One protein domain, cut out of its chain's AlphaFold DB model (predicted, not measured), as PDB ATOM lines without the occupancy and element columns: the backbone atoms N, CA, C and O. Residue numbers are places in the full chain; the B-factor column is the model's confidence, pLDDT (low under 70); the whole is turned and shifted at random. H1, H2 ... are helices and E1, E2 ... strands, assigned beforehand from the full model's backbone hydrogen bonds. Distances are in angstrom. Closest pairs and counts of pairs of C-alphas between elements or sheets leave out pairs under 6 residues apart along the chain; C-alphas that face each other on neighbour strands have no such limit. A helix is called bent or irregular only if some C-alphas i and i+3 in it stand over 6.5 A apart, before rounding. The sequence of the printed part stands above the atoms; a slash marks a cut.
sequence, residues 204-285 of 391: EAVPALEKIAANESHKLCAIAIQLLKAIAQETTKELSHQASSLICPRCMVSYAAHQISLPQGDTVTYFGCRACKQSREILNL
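This is residues 204 to 285 of the 391 residues of an uncharacterized protein of Anaerolineae bacterium (UniProt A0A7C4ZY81). A two-stranded hairpin, E1 and E2, has the long helix H2 packed on E2; the shorter H1 folds back beside the first part of H2. The printed part has 82 residues, with two named helices, then two antiparallel strands, order E1 - E2; the class is mixed. It is compact, radius of gyration of the C-alphas 13.1 A, spanning 43 by 21 by 15 A.

Find C-alpha 255 at (90.385, 123.205, 87.747); from there E1 runs 19.4 A to residue 261. E2, residues 267 to 273, spans 19.0 A. H2, residues 221 to 239, runs 26.3 A to C-alpha 239 at (82.363, 122.603, 85.222). H1, residues 204 to 213, 15.3 A, is irregular: C-alphas 204 and 207 are 7.1 A apart.

In the hairpin E1 and E2, N 258 and O 270 are within hydrogen-bond range, 2.8 A. The closest C-alphas of H2 and E2, Ala 232 and Tyr 270, are 4.0 A apart. H1 touches H2 at residues 221 to 228 alone, closest C-alphas Ala 213 and Cys 221, 4.4 A, in a helical hairpin: opposite ways, shallow tilt of 31 degrees. Every O i to N i+4 pair is within range in H2, 5 of 6 in H1.

The farthest C-alphas, Ser 217 and Leu 285, are 43.8 A apart. The printed part has no cut; the H2 to E1 link is long, 15 residues. No printed residue is under pLDDT 70.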
ATOM      1  N   GLU A 204      85.506 131.694  94.561       95.44
ATOM      2  CA  GLU A 204      86.211 132.772  95.283       95.44
ATOM      3  C   GLU A 204      85.511 133.169  96.592       95.44
ATOM      4  O   GLU A 204      86.169 133.615  97.530       95.44
ATOM      5  N   ALA A 205      84.187 132.992  96.683       95.19
ATOM      6  CA  ALA A 205      83.422 133.312  97.887       95.19
ATOM      7  C   ALA A 205      83.545 132.230  98.974       95.19
ATOM      8  O   ALA A 205      83.310 132.508 100.152       95.19
ATOM      9  N   VAL A 206      83.932 131.004  98.596       97.19
ATOM     10  CA  VAL A 206      83.927 129.833  99.486       97.19
ATOM     11  C   VAL A 206      84.736 130.050 100.768       97.19
ATOM     12  O   VAL A 206      84.160 129.817 101.826       97.19
ATOM     13  N   PRO A 207      85.991 130.550 100.761       96.50
ATOM     14  CA  PRO A 207      86.766 130.688 102.000       96.50
ATOM     15  C   PRO A 207      86.109 131.608 103.043       96.50
ATOM     16  O   PRO A 207      86.168 131.348 104.246       96.50
ATOM     17  N   ALA A 208      85.461 132.688 102.594       94.81
ATOM     18  CA  ALA A 208      84.755 133.606 103.483       94.81
ATOM     19  C   ALA A 208      83.468 132.974 104.033       94.81
ATOM     20  O   ALA A 208      83.195 133.066 105.231       94.81
ATOM     21  N   LEU A 209      82.702 132.300 103.170       94.69
ATOM     22  CA  LEU A 209      81.470 131.612 103.549       94.69
ATOM     23  C   LEU A 209      81.735 130.417 104.473       94.69
ATOM     24  O   LEU A 209      80.998 130.228 105.434       94.69
ATOM     25  N   GLU A 210      82.801 129.653 104.243       96.31
ATOM     26  CA  GLU A 210      83.215 128.526 105.084       96.31
ATOM     27  C   GLU A 210      83.558 128.995 106.502       96.31
ATOM     28  O   GLU A 210      83.090 128.411 107.476       96.31
ATOM     29  N   LYS A 211      84.272 130.121 106.639       95.75
ATOM     30  CA  LYS A 211      84.551 130.731 107.948       95.75
ATOM     31  C   LYS A 211      83.271 131.127 108.695       95.75
ATOM     32  O   LYS A 211      83.214 130.993 109.916       95.75
ATOM     33  N   ILE A 212      82.260 131.624 107.979       93.06
ATOM     34  CA  ILE A 212      80.954 131.975 108.554       93.06
ATOM     35  C   ILE A 212      80.178 130.710 108.942       93.06
ATOM     36  O   ILE A 212      79.641 130.640 110.046       93.06
ATOM     37  N   ALA A 213      80.138 129.711 108.058       92.44
ATOM     38  CA  ALA A 213      79.425 128.453 108.261       92.44
ATOM     39  C   ALA A 213      80.026 127.611 109.398       92.44
ATOM     40  O   ALA A 213      79.283 126.985 110.149       92.44
ATOM     41  N   ALA A 214      81.349 127.638 109.578       93.88
ATOM     42  CA  ALA A 214      82.042 126.922 110.650       93.88
ATOM     43  C   ALA A 214      81.729 127.469 112.055       93.88
ATOM     44  O   ALA A 214      81.925 126.773 113.049       93.88
ATOM     45  N   ASN A 215      81.244 128.710 112.161       93.06
ATOM     46  CA  ASN A 215      80.825 129.287 113.428       93.06
ATOM     47  C   ASN A 215      79.306 129.155 113.584       93.06
ATOM     48  O   ASN A 215      78.558 130.039 113.170       93.06
ATOM     49  N   GLU A 216      78.847 128.089 114.241       89.38
ATOM     50  CA  GLU A 216      77.415 127.864 114.480       89.38
ATOM     51  C   GLU A 216      76.750 129.042 115.201       89.38
ATOM     52  O   GLU A 216      75.581 129.315 114.962       89.38
ATOM     53  N   SER A 217      77.469 129.786 116.053       87.12
ATOM     54  CA  SER A 217      76.934 130.971 116.741       87.12
ATOM     55  C   SER A 217      76.760 132.197 115.831       87.12
ATOM     56  O   SER A 217      76.082 133.150 116.217       87.12
ATOM     57  N   HIS A 218      77.332 132.181 114.623       85.06
ATOM     58  CA  HIS A 218      77.237 133.285 113.679       85.06
ATOM     59  C   HIS A 218      75.819 133.399 113.110       85.06
ATOM     60  O   HIS A 218      75.260 132.436 112.588       85.06
ATOM     61  N   LYS A 219      75.253 134.610 113.131       79.00
ATOM     62  CA  LYS A 219      73.869 134.878 112.697       79.00
ATOM     63  C   LYS A 219      73.597 134.516 111.230       79.00
ATOM     64  O   LYS A 219      72.487 134.159 110.871       79.00
ATOM     65  N   LEU A 220      74.635 134.575 110.393       82.25
ATOM     66  CA  LEU A 220      74.580 134.220 108.966       82.25
ATOM     67  C   LEU A 220      75.004 132.774 108.654       82.25
ATOM     68  O   LEU A 220      75.160 132.451 107.482       82.25
ATOM     69  N   CYS A 221      75.225 131.916 109.657       83.44
ATOM     70  CA  CYS A 221      75.688 130.537 109.442       83.44
ATOM     71  C   CYS A 221      74.770 129.775 108.466       83.44
ATOM     72  O   CYS A 221      75.233 129.256 107.452       83.44
ATOM     73  N   ALA A 222      73.456 129.820 108.704       78.69
ATOM     74  CA  ALA A 222      72.431 129.232 107.841       78.69
ATOM     75  C   ALA A 222      72.515 129.711 106.378       78.69
ATOM     76  O   ALA A 222      72.554 128.898 105.453       78.69
ATOM     77  N   ILE A 223      72.586 131.029 106.169       82.50
ATOM     78  CA  ILE A 223      72.684 131.637 104.833       82.50
ATOM     79  C   ILE A 223      73.989 131.214 104.151       82.50
ATOM     80  O   ILE A 223      73.978 130.827 102.984       82.50
ATOM     81  N   ALA A 224      75.110 131.222 104.876       88.38
ATOM     82  CA  ALA A 224      76.398 130.813 104.333       88.38
ATOM     83  C   ALA A 224      76.393 129.346 103.883       88.38
ATOM     84  O   ALA A 224      76.865 129.052 102.789       88.38
ATOM     85  N   ILE A 225      75.798 128.437 104.665       88.00
ATOM     86  CA  ILE A 225      75.627 127.026 104.277       88.00
ATOM     87  C   ILE A 225      74.827 126.907 102.975       88.00
ATOM     88  O   ILE A 225      75.213 126.140 102.089       88.00
ATOM     89  N   GLN A 226      73.729 127.654 102.836       84.88
ATOM     90  CA  GLN A 226      72.915 127.620 101.616       84.88
ATOM     91  C   GLN A 226      73.672 128.175 100.404       84.88
ATOM     92  O   GLN A 226      73.648 127.567  99.337       84.88
ATOM     93  N   LEU A 227      74.420 129.267 100.572       88.44
ATOM     94  CA  LEU A 227      75.263 129.825  99.512       88.44
ATOM     95  C   LEU A 227      76.373 128.854  99.088       88.44
ATOM     96  O   LEU A 227      76.606 128.684  97.894       88.44
ATOM     97  N   LEU A 228      77.016 128.164 100.036       94.69
ATOM     98  CA  LEU A 228      78.004 127.121  99.734       94.69
ATOM     99  C   LEU A 228      77.381 125.971  98.929       94.69
ATOM    100  O   LEU A 228      77.974 125.518  97.951       94.69
ATOM    101  N   LYS A 229      76.172 125.524  99.298       92.75
ATOM    102  CA  LYS A 229      75.413 124.510  98.546       92.75
ATOM    103  C   LYS A 229      75.069 124.987  97.131       92.75
ATOM    104  O   LYS A 229      75.230 124.217  96.187       92.75
ATOM    105  N   ALA A 230      74.640 126.237  96.979       87.06
ATOM    106  CA  ALA A 230      74.307 126.819  95.681       87.06
ATOM    107  C   ALA A 230      75.544 126.948  94.774       87.06
ATOM    108  O   ALA A 230      75.505 126.507  93.627       87.06
ATOM    109  N   ILE A 231      76.674 127.445  95.298       94.31
ATOM    110  CA  ILE A 231      77.958 127.500  94.573       94.31
ATOM    111  C   ILE A 231      78.400 126.095  94.147       94.31
ATOM    112  O   ILE A 231      78.800 125.883  93.001       94.31
ATOM    113  N   ALA A 232      78.317 125.119  95.055       96.44
ATOM    114  CA  ALA A 232      78.668 123.731  94.772       96.44
ATOM    115  C   ALA A 232      77.854 123.157  93.608       96.44
ATOM    116  O   ALA A 232      78.411 122.533  92.706       96.44
ATOM    117  N   GLN A 233      76.549 123.410  93.589       93.00
ATOM    118  CA  GLN A 233      75.671 122.932  92.527       93.00
ATOM    119  C   GLN A 233      75.930 123.616  91.194       93.00
ATOM    120  O   GLN A 233      76.065 122.913  90.194       93.00
ATOM    121  N   GLU A 234      76.021 124.948  91.173       92.06
ATOM    122  CA  GLU A 234      76.211 125.684  89.922       92.06
ATOM    123  C   GLU A 234      77.552 125.313  89.287       92.06
ATOM    124  O   GLU A 234      77.606 124.881  88.137       92.06
ATOM    125  N   THR A 235      78.632 125.324  90.073       96.25
ATOM    126  CA  THR A 235      79.958 124.941  89.568       96.25
ATOM    127  C   THR A 235      80.033 123.466  89.171       96.25
ATOM    128  O   THR A 235      80.707 123.130  88.201       96.25
ATOM    129  N   THR A 236      79.326 122.565  89.859       96.25
ATOM    130  CA  THR A 236      79.242 121.158  89.439       96.25
ATOM    131  C   THR A 236      78.531 121.031  88.099       96.25
ATOM    132  O   THR A 236      79.033 120.358  87.200       96.25
ATOM    133  N   LYS A 237      77.387 121.692  87.937       93.81
ATOM    134  CA  LYS A 237      76.607 121.669  86.697       93.81
ATOM    135  C   LYS A 237      77.405 122.219  85.512       93.81
ATOM    136  O   LYS A 237      77.379 121.619  84.443       93.81
ATOM    137  N   GLU A 238      78.114 123.328  85.696       93.88
ATOM    138  CA  GLU A 238      78.844 123.988  84.609       93.88
ATOM    139  C   GLU A 238      80.209 123.352  84.309       93.88
ATOM    140  O   GLU A 238      80.632 123.295  83.151       93.88
ATOM    141  N   LEU A 239      80.926 122.882  85.336       96.00
ATOM    142  CA  LEU A 239      82.363 122.603  85.222       96.00
ATOM    143  C   LEU A 239      82.732 121.129  85.399       96.00
ATOM    144  O   LEU A 239      83.795 120.727  84.926       96.00
ATOM    145  N   SER A 240      81.898 120.309  86.047       95.56
ATOM    146  CA  SER A 240      82.303 118.954  86.468       95.56
ATOM    147  C   SER A 240      82.748 118.049  85.316       95.56
ATOM    148  O   SER A 240      83.718 117.308  85.459       95.56
ATOM    149  N   HIS A 241      82.093 118.139  84.157       95.88
ATOM    150  CA  HIS A 241      82.359 117.270  83.006       95.88
ATOM    151  C   HIS A 241      83.691 117.554  82.298       95.88
ATOM    152  O   HIS A 241      84.177 116.702  81.558       95.88
ATOM    153  N   GLN A 242      84.274 118.734  82.510       94.62
ATOM    154  CA  GLN A 242      85.452 119.212  81.780       94.62
ATOM    155  C   GLN A 242      86.524 119.816  82.696       94.62
ATOM    156  O   GLN A 242      87.486 120.399  82.212       94.62
ATOM    157  N   ALA A 243      86.395 119.684  84.019       93.25
ATOM    158  CA  ALA A 243      87.257 120.375  84.979       93.25
ATOM    159  C   ALA A 243      88.764 120.162  84.728       93.25
ATOM    160  O   ALA A 243      89.550 121.086  84.916       93.25
ATOM    161  N   SER A 244      89.175 118.982  84.257       90.94
ATOM    162  CA  SER A 244      90.579 118.687  83.946       90.94
ATOM    163  C   SER A 244      91.129 119.438  82.727       90.94
ATOM    164  O   SER A 244      92.341 119.632  82.661       90.94
ATOM    165  N   SER A 245      90.283 119.872  81.786       93.12
ATOM    166  CA  SER A 245      90.679 120.655  80.604       93.12
ATOM    167  C   SER A 245      90.478 122.163  80.779       93.12
ATOM    168  O   SER A 245      90.881 122.947  79.921       93.12
ATOM    169  N   LEU A 246      89.848 122.595  81.876       96.38
ATOM    170  CA  LEU A 246      89.673 124.011  82.184       96.38
ATOM    171  C   LEU A 246      90.898 124.562  82.903       96.38
ATOM    172  O   LEU A 246      91.347 124.010  83.911       96.38
ATOM    173  N   ILE A 247      91.389 125.702  82.429       97.50
ATOM    174  CA  ILE A 247      92.564 126.372  82.976       97.50
ATOM    175  C   ILE A 247      92.145 127.711  83.568       97.50
ATOM    176  O   ILE A 247      91.403 128.484  82.967       97.50
ATOM    177  N   CYS A 248      92.629 128.001  84.772       97.75
ATOM    178  CA  CYS A 248      92.463 129.319  85.371       97.75
ATOM    179  C   CYS A 248      93.403 130.315  84.677       97.75
ATOM    180  O   CYS A 248      94.612 130.109  84.751       97.75
ATOM    181  N   PRO A 249      92.917 131.418  84.084       96.06
ATOM    182  CA  PRO A 249      93.771 132.367  83.368       96.06
ATOM    183  C   PRO A 249      94.709 133.149  84.297       96.06
ATOM    184  O   PRO A 249      95.737 133.653  83.861       96.06
ATOM    185  N   ARG A 250      94.389 133.236  85.596       95.75
ATOM    186  CA  ARG A 250      95.245 133.904  86.589       95.75
ATOM    187  C   ARG A 250      96.405 133.008  87.018       95.75
ATOM    188  O   ARG A 250      97.568 133.406  86.991       95.75
ATOM    189  N   CYS A 251      96.090 131.777  87.418       97.31
ATOM    190  CA  CYS A 251      97.076 130.848  87.974       97.31
ATOM    191  C   CYS A 251      97.755 129.973  86.919       97.31
ATOM    192  O   CYS A 251      98.843 129.475  87.186       97.31
ATOM    193  N   MET A 252      97.136 129.791  85.752       97.56
ATOM    194  CA  MET A 252      97.529 128.821  84.726       97.56
ATOM    195  C   MET A 252      97.518 127.367  85.230       97.56
ATOM    196  O   MET A 252      98.248 126.508  84.755       97.56
ATOM    197  N   VAL A 253      96.671 127.084  86.218       97.44
ATOM    198  CA  VAL A 253      96.508 125.760  86.835       97.44
ATOM    199  C   VAL A 253      95.126 125.215  86.496       97.44
ATOM    200  O   VAL A 253      94.166 125.995  86.402       97.44
ATOM    201  N   SER A 254      95.025 123.894  86.343       97.06
ATOM    202  CA  SER A 254      93.766 123.220  86.049       97.06
ATOM    203  C   SER A 254      92.724 123.436  87.148       97.06
ATOM    204  O   SER A 254      93.031 123.701  88.322       97.06
ATOM    205  N   TYR A 255      91.459 123.300  86.773       97.62
ATOM    206  CA  TYR A 255      90.385 123.205  87.747       97.62
ATOM    207  C   TYR A 255      90.411 121.829  88.421       97.62
ATOM    208  O   TYR A 255      90.954 120.852  87.902       97.62
ATOM    209  N   ALA A 256      89.860 121.777  89.629       97.50
ATOM    210  CA  ALA A 256      89.738 120.566  90.422       97.50
ATOM    211  C   ALA A 256      88.447 120.608  91.246       97.50
ATOM    212  O   ALA A 256      87.880 121.678  91.486       97.50
ATOM    213  N   ALA A 257      88.008 119.432  91.686       97.94
ATOM    214  CA  ALA A 257      86.983 119.313  92.708       97.94
ATOM    215  C   ALA A 257      87.566 119.713  94.072       97.94
ATOM    216  O   ALA A 257      88.666 119.293  94.436       97.94
ATOM    217  N   HIS A 258      86.810 120.496  94.831       97.94
ATOM    218  CA  HIS A 258      87.111 120.881  96.206       97.94
ATOM    219  C   HIS A 258      85.952 120.437  97.088       97.94
ATOM    220  O   HIS A 258      84.789 120.631  96.733       97.94
ATOM    221  N   GLN A 259      86.267 119.845  98.234       98.06
ATOM    222  CA  GLN A 259      85.269 119.421  99.211       98.06
ATOM    223  C   GLN A 259      85.194 120.436 100.345       98.06
ATOM    224  O   GLN A 259      86.223 120.905 100.827       98.06
ATOM    225  N   ILE A 260      83.972 120.753 100.762       97.06
ATOM    226  CA  ILE A 260      83.682 121.587 101.924       97.06
ATOM    227  C   ILE A 260      82.934 120.719 102.929       97.06
ATOM    228  O   ILE A 260      81.919 120.104 102.585       97.06
ATOM    229  N   SER A 261      83.420 120.700 104.166       96.56
ATOM    230  CA  SER A 261      82.715 120.095 105.291       96.56
ATOM    231  C   SER A 261      81.751 121.118 105.875       96.56
ATOM    232  O   SER A 261      82.163 122.177 106.347       96.56
ATOM    233  N   LEU A 262      80.460 120.817 105.830       94.00
ATOM    234  CA  LEU A 262      79.420 121.641 106.428       94.00
ATOM    235  C   LEU A 262      79.180 121.213 107.887       94.00
ATOM    236  O   LEU A 262      79.525 120.089 108.276       94.00
ATOM    237  N   PRO A 263      78.548 122.073 108.707       89.50
ATOM    238  CA  PRO A 263      78.029 121.655 110.004       89.50
ATOM    239  C   PRO A 263      77.140 120.409 109.877       89.50
ATOM    240  O   PRO A 263      76.539 120.168 108.832       89.50
ATOM    241  N   GLN A 264      77.053 119.617 110.950       83.81
ATOM    242  CA  GLN A 264      76.316 118.338 111.005       83.81
ATOM    243  C   GLN A 264      76.928 117.171 110.203       83.81
ATOM    244  O   GLN A 264      76.330 116.097 110.140       83.81
ATOM    245  N   GLY A 265      78.132 117.344 109.647       89.75
ATOM    246  CA  GLY A 265      78.866 116.277 108.957       89.75
ATOM    247  C   GLY A 265      78.469 116.075 107.494       89.75
ATOM    248  O   GLY A 265      78.933 115.123 106.868       89.75
ATOM    249  N   ASP A 266      77.638 116.961 106.938       92.06
ATOM    250  CA  ASP A 266      77.372 117.003 105.502       92.06
ATOM    251  C   ASP A 266      78.636 117.460 104.751       92.06
ATOM    252  O   ASP A 266      79.420 118.272 105.243       92.06
ATOM    253  N   THR A 267      78.832 116.973 103.526       96.56
ATOM    254  CA  THR A 267      79.905 117.445 102.639       96.56
ATOM    255  C   THR A 267      79.324 117.880 101.306       96.56
ATOM    256  O   THR A 267      78.393 117.263 100.785       96.56
ATOM    257  N   VAL A 268      79.862 118.961 100.746       96.62
ATOM    258  CA  VAL A 268      79.517 119.421  99.396       96.62
ATOM    259  C   VAL A 268      80.773 119.541  98.554       96.62
ATOM    260  O   VAL A 268      81.844 119.868  99.059       96.62
ATOM    261  N   THR A 269      80.644 119.251  97.261       97.94
ATOM    262  CA  THR A 269      81.742 119.365  96.298       97.94
ATOM    263  C   THR A 269      81.458 120.517  95.350       97.94
ATOM    264  O   THR A 269      80.377 120.574  94.771       97.94
ATOM    265  N   TYR A 270      82.426 121.411  95.180       98.06
ATOM    266  CA  TYR A 270      82.387 122.477  94.179       98.06
ATOM    267  C   TYR A 270      83.607 122.379  93.262       98.06
ATOM    268  O   TYR A 270      84.602 121.736  93.601       98.06
ATOM    269  N   PHE A 271      83.543 123.020  92.098       98.19
ATOM    270  CA  PHE A 271      84.635 123.015  91.126       98.19
ATOM    271  C   PHE A 271      85.228 124.415  90.972       98.19
ATOM    272  O   PHE A 271      84.509 125.401  90.829       98.19
ATOM    273  N   GLY A 272      86.558 124.500  90.989       98.06
ATOM    274  CA  GLY A 272      87.291 125.760  90.862       98.06
ATOM    275  C   GLY A 272      88.783 125.529  90.649       98.06
ATOM    276  O   GLY A 272      89.272 124.400  90.754       98.06
ATOM    277  N   CYS A 273      89.531 126.595  90.369       98.19
ATOM    278  CA  CYS A 273      90.982 126.540  90.197       98.19
ATOM    279  C   CYS A 273      91.657 125.814  91.369       98.19
ATOM    280  O   CYS A 273      91.398 126.138  92.530       98.19
ATOM    281  N   ARG A 274      92.569 124.869  91.093       97.06
ATOM    282  CA  ARG A 274      93.260 124.119  92.158       97.06
ATOM    283  C   ARG A 274      93.989 125.038  93.149       97.06
ATOM    284  O   ARG A 274      93.945 124.776  94.354       97.06
ATOM    285  N   ALA A 275      94.572 126.128  92.639       96.44
ATOM    286  CA  ALA A 275      95.356 127.103  93.394       96.44
ATOM    287  C   ALA A 275      94.501 128.195  94.070       96.44
ATOM    288  O   ALA A 275      94.435 128.240  95.293       96.44
ATOM    289  N   CYS A 276      93.834 129.063  93.298       97.12
ATOM    290  CA  CYS A 276      93.111 130.224  93.848       97.12
ATOM    291  C   CYS A 276      91.613 129.998  94.097       97.12
ATOM    292  O   CYS A 276      90.922 130.931  94.494       97.12
ATOM    293  N   LYS A 277      91.097 128.789  93.841       97.31
ATOM    294  CA  LYS A 277      89.689 128.386  94.030       97.31
ATOM    295  C   LYS A 277      88.649 129.113  93.172       97.31
ATOM    296  O   LYS A 277      87.506 128.678  93.156       97.31
ATOM    297  N   GLN A 278      89.021 130.142  92.408       96.50
ATOM    298  CA  GLN A 278      88.086 130.847  91.530       96.50
ATOM    299  C   GLN A 278      87.423 129.919  90.509       96.50
ATOM    300  O   GLN A 278      88.055 128.973  90.031       96.50
ATOM    301  N   SER A 279      86.167 130.202  90.163       96.75
ATOM    302  CA  SER A 279      85.381 129.376  89.244       96.75
ATOM    303  C   SER A 279      84.719 130.154  88.100       96.75
ATOM    304  O   SER A 279      83.897 129.586  87.397       96.75
ATOM    305  N   ARG A 280      85.065 131.434  87.909       93.94
ATOM    306  CA  ARG A 280      84.403 132.341  86.957       93.94
ATOM    307  C   ARG A 280      85.150 132.481  85.641       93.94
ATOM    308  O   ARG A 280      84.577 132.355  84.566       93.94
ATOM    309  N   GLU A 281      86.434 132.801  85.727       95.25
ATOM    310  CA  GLU A 281      87.258 133.080  84.561       95.25
ATOM    311  C   GLU A 281      87.855 131.769  84.071       95.25
ATOM    312  O   GLU A 281      88.702 131.175  84.739       95.25
ATOM    313  N   ILE A 282      87.405 131.302  82.912       95.31
ATOM    314  CA  ILE A 282      87.766 129.987  82.390       95.31
ATOM    315  C   ILE A 282      88.472 130.162  81.055       95.31
ATOM    316  O   ILE A 282      87.923 130.739  80.118       95.31
ATOM    317  N   LEU A 283      89.673 129.602  80.953       96.00
ATOM    318  CA  LEU A 283      90.331 129.376  79.679       96.00
ATOM    319  C   LEU A 283      90.076 127.926  79.258       96.00
ATOM    320  O   LEU A 283      90.623 126.993  79.846       96.00
ATOM    321  N   ASN A 284      89.208 127.740  78.261       94.94
ATOM    322  CA  ASN A 284      88.929 126.429  77.682       94.94
ATOM    323  C   ASN A 284      89.973 126.121  76.601       94.94
ATOM    324  O   ASN A 284      89.850 126.582  75.464       94.94
ATOM    325  N   LEU A 285      91.017 125.385  76.978       92.88
ATOM    326  CA  LEU A 285      92.094 125.002  76.075       92.88
ATOM    327  C   LEU A 285      91.881 123.561  75.605       92.88
ATOM    328  O   LEU A 285      91.820 122.640  76.415       92.88
TER     329      LEU A 285